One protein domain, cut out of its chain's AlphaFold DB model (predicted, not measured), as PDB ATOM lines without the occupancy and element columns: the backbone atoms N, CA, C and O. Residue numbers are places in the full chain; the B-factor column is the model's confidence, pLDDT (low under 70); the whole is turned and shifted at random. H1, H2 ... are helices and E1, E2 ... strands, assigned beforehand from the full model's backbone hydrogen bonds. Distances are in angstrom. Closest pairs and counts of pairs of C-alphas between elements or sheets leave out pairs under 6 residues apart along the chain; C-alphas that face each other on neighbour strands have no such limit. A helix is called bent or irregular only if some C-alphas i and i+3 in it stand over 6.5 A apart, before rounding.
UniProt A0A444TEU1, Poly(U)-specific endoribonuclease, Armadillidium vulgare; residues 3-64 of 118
ATOM      1  N   GLU A   3      12.127   7.117 -38.047       93.88
ATOM      2  CA  GLU A   3      13.131   6.063 -38.225       93.88
ATOM      3  C   GLU A   3      14.518   6.672 -38.450       93.88
ATOM      4  O   GLU A   3      14.639   7.755 -39.025       93.88
ATOM      5  N   ILE A   4      15.561   5.973 -38.002       94.25
ATOM      6  CA  ILE A   4      16.948   6.290 -38.347       94.25
ATOM      7  C   ILE A   4      17.390   5.262 -39.379       94.25
ATOM      8  O   ILE A   4      17.489   4.074 -39.078       94.25
ATOM      9  N   ASP A   5      17.661   5.732 -40.589       93.50
ATOM     10  CA  ASP A   5      18.153   4.907 -41.688       93.50
ATOM     11  C   ASP A   5      19.406   5.558 -42.269       93.50
ATOM     12  O   ASP A   5      19.397   6.744 -42.599       93.50
ATOM     13  N   ASP A   6      20.499   4.798 -42.323       93.88
ATOM     14  CA  ASP A   6      21.839   5.270 -42.708       93.88
ATOM     15  C   ASP A   6      22.288   6.555 -41.969       93.88
ATOM     16  O   ASP A   6      22.887   7.469 -42.532       93.88
ATOM     17  N   GLY A   7      21.942   6.651 -40.678       93.50
ATOM     18  CA  GLY A   7      22.250   7.810 -39.834       93.50
ATOM     19  C   GLY A   7      21.421   9.065 -40.132       93.50
ATOM     20  O   GLY A   7      21.757  10.148 -39.654       93.50
ATOM     21  N   ILE A   8      20.340   8.936 -40.903       94.12
ATOM     22  CA  ILE A   8      19.424  10.026 -41.239       94.12
ATOM     23  C   ILE A   8      18.096   9.804 -40.521       94.12
ATOM     24  O   ILE A   8      17.468   8.755 -40.672       94.12
ATOM     25  N   VAL A   9      17.632  10.821 -39.791       95.50
ATOM     26  CA  VAL A   9      16.302  10.809 -39.172       95.50
ATOM     27  C   VAL A   9      15.227  11.105 -40.223       95.50
ATOM     28  O   VAL A   9      15.079  12.240 -40.694       95.50
ATOM     29  N   LYS A  10      14.428  10.095 -40.562       93.12
ATOM     30  CA  LYS A  10      13.261  10.190 -41.449       93.12
ATOM     31  C   LYS A  10      11.968  10.203 -40.627       93.12
ATOM     32  O   LYS A  10      11.868   9.560 -39.584       93.12
ATOM     33  N   GLY A  11      10.958  10.934 -41.100       92.75
ATOM     34  CA  GLY A  11       9.708  11.119 -40.353       92.75
ATOM     35  C   GLY A  11       9.921  11.929 -39.070       92.75
ATOM     36  O   GLY A  11      10.766  12.818 -39.054       92.75
ATOM     37  N   PHE A  12       9.240  11.549 -37.988       95.38
ATOM     38  CA  PHE A  12       9.300  12.197 -36.669       95.38
ATOM     39  C   PHE A  12       8.450  13.479 -36.531       95.38
ATOM     40  O   PHE A  12       8.832  14.423 -35.868       95.38
ATOM     41  N   HIS A  13       7.236  13.468 -37.090       96.25
ATOM     42  CA  HIS A  13       6.359  14.651 -37.199       96.25
ATOM     43  C   HIS A  13       5.204  14.717 -36.180       96.25
ATOM     44  O   HIS A  13       4.217  15.410 -36.414       96.25
ATOM     45  N   ASN A  14       5.250  13.951 -35.085       96.31
ATOM     46  CA  ASN A  14       4.143  13.872 -34.122       96.31
ATOM     47  C   ASN A  14       4.573  14.402 -32.749       96.31
ATOM     48  O   ASN A  14       5.499  13.860 -32.145       96.31
ATOM     49  N   TRP A  15       3.901  15.437 -32.234       96.69
ATOM     50  CA  TRP A  15       4.368  16.133 -31.025       96.69
ATOM     51  C   TRP A  15       4.265  15.311 -29.750       96.69
ATOM     52  O   TRP A  15       5.079  15.493 -28.851       96.69
ATOM     53  N   ILE A  16       3.313  14.380 -29.662       96.88
ATOM     54  CA  ILE A  16       3.226  13.468 -28.515       96.88
ATOM     55  C   ILE A  16       4.462  12.565 -28.496       96.88
ATOM     56  O   ILE A  16       5.076  12.374 -27.452       96.88
ATOM     57  N   SER A  17       4.858  12.056 -29.665       96.38
ATOM     58  CA  SER A  17       6.084  11.269 -29.836       96.38
ATOM     59  C   SER A  17       7.322  12.080 -29.457       96.38
ATOM     60  O   SER A  17       8.159  11.606 -28.696       96.38
ATOM     61  N   PHE A  18       7.400  13.322 -29.942       97.12
ATOM     62  CA  PHE A  18       8.473  14.255 -29.610       97.12
ATOM     63  C   PHE A  18       8.571  14.510 -28.110       97.12
ATOM     64  O   PHE A  18       9.635  14.338 -27.528       97.12
ATOM     65  N   TYR A  19       7.452  14.838 -27.469       97.06
ATOM     66  CA  TYR A  19       7.389  15.068 -26.033       97.06
ATOM     67  C   TYR A  19       7.874  13.852 -25.234       97.06
ATOM     68  O   TYR A  19       8.678  13.998 -24.318       97.06
ATOM     69  N   LEU A  20       7.420  12.645 -25.580       97.62
ATOM     70  CA  LEU A  20       7.809  11.427 -24.865       97.62
ATOM     71  C   LEU A  20       9.304  11.107 -25.022       97.62
ATOM     72  O   LEU A  20       9.948  10.737 -24.041       97.62
ATOM     73  N   GLU A  21       9.863  11.276 -26.220       97.75
ATOM     74  CA  GLU A  21      11.287  11.030 -26.489       97.75
ATOM     75  C   GLU A  21      12.193  12.117 -25.886       97.75
ATOM     76  O   GLU A  21      13.289  11.820 -25.409       97.75
ATOM     77  N   GLU A  22      11.725  13.364 -25.813       97.44
ATOM     78  CA  GLU A  22      12.405  14.434 -25.075       97.44
ATOM     79  C   GLU A  22      12.413  14.147 -23.567       97.44
ATOM     80  O   GLU A  22      13.461  14.226 -22.928       97.44
ATOM     81  N   GLN A  23      11.280  13.723 -22.993       98.19
ATOM     82  CA  GLN A  23      11.214  13.306 -21.584       98.19
ATOM     83  C   GLN A  23      12.115  12.099 -21.284       98.19
ATOM     84  O   GLN A  23      12.647  11.990 -20.177       98.19
ATOM     85  N   ALA A  24      12.303  11.201 -22.253       97.94
ATOM     86  CA  ALA A  24      13.222  10.072 -22.142       97.94
ATOM     87  C   ALA A  24      14.707  10.475 -22.259       97.94
ATOM     88  O   ALA A  24      15.576   9.673 -21.922       97.94
ATOM     89  N   GLY A  25      15.003  11.707 -22.690       97.94
ATOM     90  CA  GLY A  25      16.363  12.204 -22.915       97.94
ATOM     91  C   GLY A  25      16.971  11.790 -24.257       97.94
ATOM     92  O   GLY A  25      18.174  11.962 -24.450       97.94
ATOM     93  N   ASN A  26      16.160  11.256 -25.173       97.88
ATOM     94  CA  ASN A  26      16.594  10.829 -26.506       97.88
ATOM     95  C   ASN A  26      16.550  11.979 -27.515       97.88
ATOM     96  O   ASN A  26      17.249  11.935 -28.528       97.88
ATOM     97  N   ILE A  27      15.734  13.004 -27.246       98.00
ATOM     98  CA  ILE A  27      15.683  14.237 -28.031       98.00
ATOM     99  C   ILE A  27      16.406  15.375 -27.320       98.00
ATOM    100  O   ILE A  27      16.235  15.606 -26.126       98.00
ATOM    101  N   ASP A  28      17.170  16.125 -28.105       97.94
ATOM    102  CA  ASP A  28      17.808  17.375 -27.712       97.94
ATOM    103  C   ASP A  28      17.435  18.450 -28.746       97.94
ATOM    104  O   ASP A  28      17.982  18.499 -29.856       97.94
ATOM    105  N   TYR A  29      16.435  19.266 -28.394       97.56
ATOM    106  CA  TYR A  29      15.933  20.371 -29.211       97.56
ATOM    107  C   TYR A  29      17.035  21.397 -29.503       97.56
ATOM    108  O   TYR A  29      17.780  21.813 -28.614       97.56
ATOM    109  N   LYS A  30      17.129  21.839 -30.763       97.62
ATOM    110  CA  LYS A  30      18.205  22.729 -31.218       97.62
ATOM    111  C   LYS A  30      17.735  24.114 -31.610       97.62
ATOM    112  O   LYS A  30      18.370  25.088 -31.208       97.62
ATOM    113  N   SER A  31      16.676  24.227 -32.401       96.94
ATOM    114  CA  SER A  31      16.222  25.544 -32.845       96.94
ATOM    115  C   SER A  31      14.771  25.567 -33.281       96.94
ATOM    116  O   SER A  31      14.247  24.602 -33.830       96.94
ATOM    117  N   PHE A  32      14.176  26.742 -33.121       96.75
ATOM    118  CA  PHE A  32      12.972  27.177 -33.808       96.75
ATOM    119  C   PHE A  32      13.382  27.763 -35.160       96.75
ATOM    120  O   PHE A  32      14.426  28.417 -35.247       96.75
ATOM    121  N   ILE A  33      12.596  27.499 -36.199       96.38
ATOM    122  CA  ILE A  33      12.858  27.983 -37.555       96.38
ATOM    123  C   ILE A  33      11.692  28.852 -38.033       96.38
ATOM    124  O   ILE A  33      11.944  29.981 -38.445       96.38
ATOM    125  N   ASP A  34      10.457  28.349 -37.962       96.00
ATOM    126  CA  ASP A  34       9.256  29.072 -38.401       96.00
ATOM    127  C   ASP A  34       7.982  28.543 -37.716       96.00
ATOM    128  O   ASP A  34       8.015  27.465 -37.109       96.00
ATOM    129  N   GLU A  35       6.871  29.277 -37.818       95.88
ATOM    130  CA  GLU A  35       5.552  28.851 -37.328       95.88
ATOM    131  C   GLU A  35       4.373  29.313 -38.191       95.88
ATOM    132  O   GLU A  35       4.384  30.389 -38.779       95.88
ATOM    133  N   GLU A  36       3.299  28.522 -38.160       95.69
ATOM    134  CA  GLU A  36       1.957  28.933 -38.577       95.69
ATOM    135  C   GLU A  36       0.978  28.722 -37.414       95.69
ATOM    136  O   GLU A  36       0.716  27.589 -36.994       95.69
ATOM    137  N   VAL A  37       0.417  29.815 -36.896       94.94
ATOM    138  CA  VAL A  37      -0.492  29.805 -35.735       94.94
ATOM    139  C   VAL A  37      -1.924  29.571 -36.203       94.94
ATOM    140  O   VAL A  37      -2.564  30.484 -36.725       94.94
ATOM    141  N   VAL A  38      -2.459  28.361 -36.012       92.94
ATOM    142  CA  VAL A  38      -3.811  27.994 -36.488       92.94
ATOM    143  C   VAL A  38      -4.892  28.377 -35.481       92.94
ATOM    144  O   VAL A  38      -6.024  28.697 -35.855       92.94
ATOM    145  N   SER A  39      -4.587  28.316 -34.186       93.12
ATOM    146  CA  SER A  39      -5.466  28.761 -33.101       93.12
ATOM    147  C   SER A  39      -4.675  28.941 -31.807       93.12
ATOM    148  O   SER A  39      -3.498  28.633 -31.760       93.12
ATOM    149  N   SER A  40      -5.331  29.347 -30.718       91.81
ATOM    150  CA  SER A  40      -4.691  29.411 -29.395       91.81
ATOM    151  C   SER A  40      -4.244  28.057 -28.825       91.81
ATOM    152  O   SER A  40      -3.583  28.038 -27.792       91.81
ATOM    153  N   GLU A  41      -4.668  26.941 -29.424       92.44
ATOM    154  CA  GLU A  41      -4.411  25.577 -28.938       92.44
ATOM    155  C   GLU A  41      -3.725  24.692 -29.990       92.44
ATOM    156  O   GLU A  41      -3.514  23.507 -29.743       92.44
ATOM    157  N   LEU A  42      -3.421  25.232 -31.175       93.69
ATOM    158  CA  LEU A  42      -2.872  24.454 -32.278       93.69
ATOM    159  C   LEU A  42      -1.991  25.317 -33.165       93.69
ATOM    160  O   LEU A  42      -2.495  26.204 -33.856       93.69
ATOM    161  N   ASP A  43      -0.724  24.934 -33.226       94.38
ATOM    162  CA  ASP A  43       0.308  25.607 -34.004       94.38
ATOM    163  C   ASP A  43       1.069  24.590 -34.857       94.38
ATOM    164  O   ASP A  43       1.207  23.420 -34.486       94.38
ATOM    165  N   LEU A  44       1.554  25.022 -36.019       96.06
ATOM    166  CA  LEU A  44       2.544  24.285 -36.800       96.06
ATOM    167  C   LEU A  44       3.900  24.908 -36.529       96.06
ATOM    168  O   LEU A  44       4.065  26.108 -36.708       96.06
ATOM    169  N   TYR A  45       4.873  24.082 -36.177       96.31
ATOM    170  CA  TYR A  45       6.244  24.512 -35.960       96.31
ATOM    171  C   TYR A  45       7.171  23.878 -36.975       96.31
ATOM    172  O   TYR A  45       7.059  22.686 -37.257       96.31
ATOM    173  N   MET A  46       8.133  24.664 -37.452       97.06
ATOM    174  CA  MET A  46       9.328  24.172 -38.113       97.06
ATOM    175  C   MET A  46      10.510  24.299 -37.152       97.06
ATOM    176  O   MET A  46      10.796  25.379 -36.631       97.06
ATOM    177  N   LEU A  47      11.194  23.190 -36.886       96.44
ATOM    178  CA  LEU A  47      12.232  23.102 -35.863       96.44
ATOM    179  C   LEU A  47      13.396  22.199 -36.282       96.44
ATOM    180  O   LEU A  47      13.329  21.484 -37.280       96.44
ATOM    181  N   SER A  48      14.484  22.244 -35.516       97.56
ATOM    182  CA  SER A  48      15.599  21.303 -35.628       97.56
ATOM    183  C   SER A  48      15.897  20.655 -34.281       97.56
ATOM    184  O   SER A  48      15.728  21.274 -33.224       97.56
ATOM    185  N   PHE A  49      16.334  19.398 -34.309       97.75
ATOM    186  CA  PHE A  49      16.642  18.628 -33.107       97.75
ATOM    187  C   PHE A  49      17.650  17.516 -33.388       97.75
ATOM    188  O   PHE A  49      17.924  17.150 -34.535       97.75
ATOM    189  N   ASN A  50      18.222  16.979 -32.318       97.75
ATOM    190  CA  ASN A  50      18.935  15.714 -32.336       97.75
ATOM    191  C   ASN A  50      18.026  14.620 -31.764       97.75
ATOM    192  O   ASN A  50      17.353  14.877 -30.770       97.75
ATOM    193  N   TRP A  51      18.015  13.438 -32.379       97.38
ATOM    194  CA  TRP A  51      17.370  12.237 -31.852       97.38
ATOM    195  C   TRP A  51      18.369  11.081 -31.860       97.38
ATOM    196  O   TRP A  51      18.920  10.745 -32.910       97.38
ATOM    197  N   ASP A  52      18.647  10.519 -30.682       96.00
ATOM    198  CA  ASP A  52      19.594   9.415 -30.476       96.00
ATOM    199  C   ASP A  52      20.983   9.650 -31.102       96.00
ATOM    200  O   ASP A  52      21.623   8.754 -31.656       96.00
ATOM    201  N   GLY A  53      21.480  10.884 -31.026       96.31
ATOM    202  CA  GLY A  53      22.777  11.278 -31.575       96.31
ATOM    203  C   GLY A  53      22.732  11.737 -33.034       96.31
ATOM    204  O   GLY A  53      23.708  12.330 -33.500       96.31
ATOM    205  N   TYR A  54      21.606  11.585 -33.735       97.56
ATOM    206  CA  TYR A  54      21.456  11.956 -35.143       97.56
ATOM    207  C   TYR A  54      20.699  13.271 -35.313       97.56
ATOM    208  O   TYR A  54      19.669  13.512 -34.692       97.56
ATOM    209  N   VAL A  55      21.219  14.152 -36.169       96.56
ATOM    210  CA  VAL A  55      20.639  15.483 -36.384       96.56
ATOM    211  C   VAL A  55      19.540  15.426 -37.437       96.56
ATOM    212  O   VAL A  55      19.755  14.941 -38.548       96.56
ATOM    213  N   LYS A  56      18.399  16.031 -37.112       96.44
ATOM    214  CA  LYS A  56      17.365  16.420 -38.063       96.44
ATOM    215  C   LYS A  56      17.355  17.943 -38.173       96.44
ATOM    216  O   LYS A  56      16.963  18.646 -37.244       96.44
ATOM    217  N   SER A  57      17.854  18.459 -39.296       95.56
ATOM    218  CA  SER A  57      18.077  19.901 -39.488       95.56
ATOM    219  C   SER A  57      16.793  20.701 -39.676       95.56
ATOM    220  O   SER A  57      16.784  21.905 -39.436       95.56
ATOM    221  N   THR A  58      15.735  20.053 -40.151       95.12
ATOM    222  CA  THR A  58      14.438  20.679 -40.396       95.12
ATOM    223  C   THR A  58      13.362  19.619 -40.258       95.12
ATOM    224  O   THR A  58      13.458  18.544 -40.858       95.12
ATOM    225  N   ASP A  59      12.360  19.928 -39.456       96.00
ATOM    226  CA  ASP A  59      11.168  19.126 -39.276       96.00
ATOM    227  C   ASP A  59       9.963  20.020 -39.053       96.00
ATOM    228  O   ASP A  59      10.087  21.049 -38.393       96.00
ATOM    229  N   SER A  60       8.820  19.612 -39.585       96.06
ATOM    230  CA  SER A  60       7.541  20.274 -39.383       96.06
ATOM    231  C   SER A  60       6.602  19.389 -38.567       96.06
ATOM    232  O   SER A  60       6.436  18.199 -38.849       96.06
ATOM    233  N   ILE A  61       5.975  19.980 -37.554       96.25
ATOM    234  CA  ILE A  61       5.198  19.270 -36.538       96.25
ATOM    235  C   ILE A  61       4.005  20.120 -36.098       96.25
ATOM    236  O   ILE A  61       4.130  21.333 -35.944       96.25
ATOM    237  N   TRP A  62       2.842  19.504 -35.887       96.12
ATOM    238  CA  TRP A  62       1.759  20.169 -35.156       96.12
ATOM    239  C   TRP A  62       2.003  20.064 -33.663       96.12
ATOM    240  O   TRP A  62       2.288  18.970 -33.200       96.12
ATOM    241  N   ILE A  63       1.803  21.143 -32.911       96.06
ATOM    242  CA  ILE A  63       1.784  21.132 -31.446       96.06
ATOM    243  C   ILE A  63       0.369  21.444 -30.966       96.06
ATOM    244  O   ILE A  63      -0.250  22.400 -31.424       96.06
ATOM    245  N   GLY A  64      -0.143  20.620 -30.046       95.88
ATOM    246  CA  GLY A  64      -1.488  20.758 -29.470       95.88
ATOM    247  C   GLY A  64      -2.602  20.035 -30.241       95.88
ATOM    248  O   GLY A  64      -3.727  19.932 -29.755       95.88
TER     249      GLY A  64
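What this domain is: This is residues 3 to 64 of the 118 residues of the protein "Poly(U)-specific endoribonuclease" of Armadillidium vulgare (UniProt A0A444TEU1). A long, twisted sheet of three bent antiparallel strands, E3, E4 and E5 in that order, has one short helix, H1, packed on it; a small hairpin, E1 and E2, packs on E5 toward one end. The 62 printed residues run E1, E2, H1, E3, E4, E5, mostly strand. The whole is compact, radius of gyration of the C-alphas 11.6 A, but elongated, spanning 36 by 20 by 17 A.

Where its parts are: E1 is residues 3 to 5, from C-alpha 3 at (13.131, 6.063, -38.225); E2 is 8 to 11. H1 is 15 to 23, 12.0 A. E3 is 27 to 39, 26.2 A; E4 is 42 to 51, 23.6 A; E5 is 54 to 63, 22.0 A, ending at C-alpha 63 (1.784, 21.132, -31.446).

How they stand to each other: In hairpin E1 and E2, N 3 and O 10 are within hydrogen-bond range, 2.9 A. The closest C-alphas of E2 and E5, Val 9 and Lys 56, are 5.8 A apart. H1, with every O i to N i+4 pair within range, is on the sheet; its closest C-alpha pair with E5 is Trp 15 and Ile 63, 5.6 A. E3, E4 and E5 form a meander, each strand the antiparallel neighbour of the one before: N 33 and O 46, 2.8 A, and N 47 and O 59, 2.8 A, are within range. E3 bends by 89 degrees at residue 30.

The domain as a whole: The farthest C-alphas, Asp 6 and Ser 40, are 38.3 A apart. The printed part has no cut, its five links are tight, and no printed residue is under 70 in pLDDT.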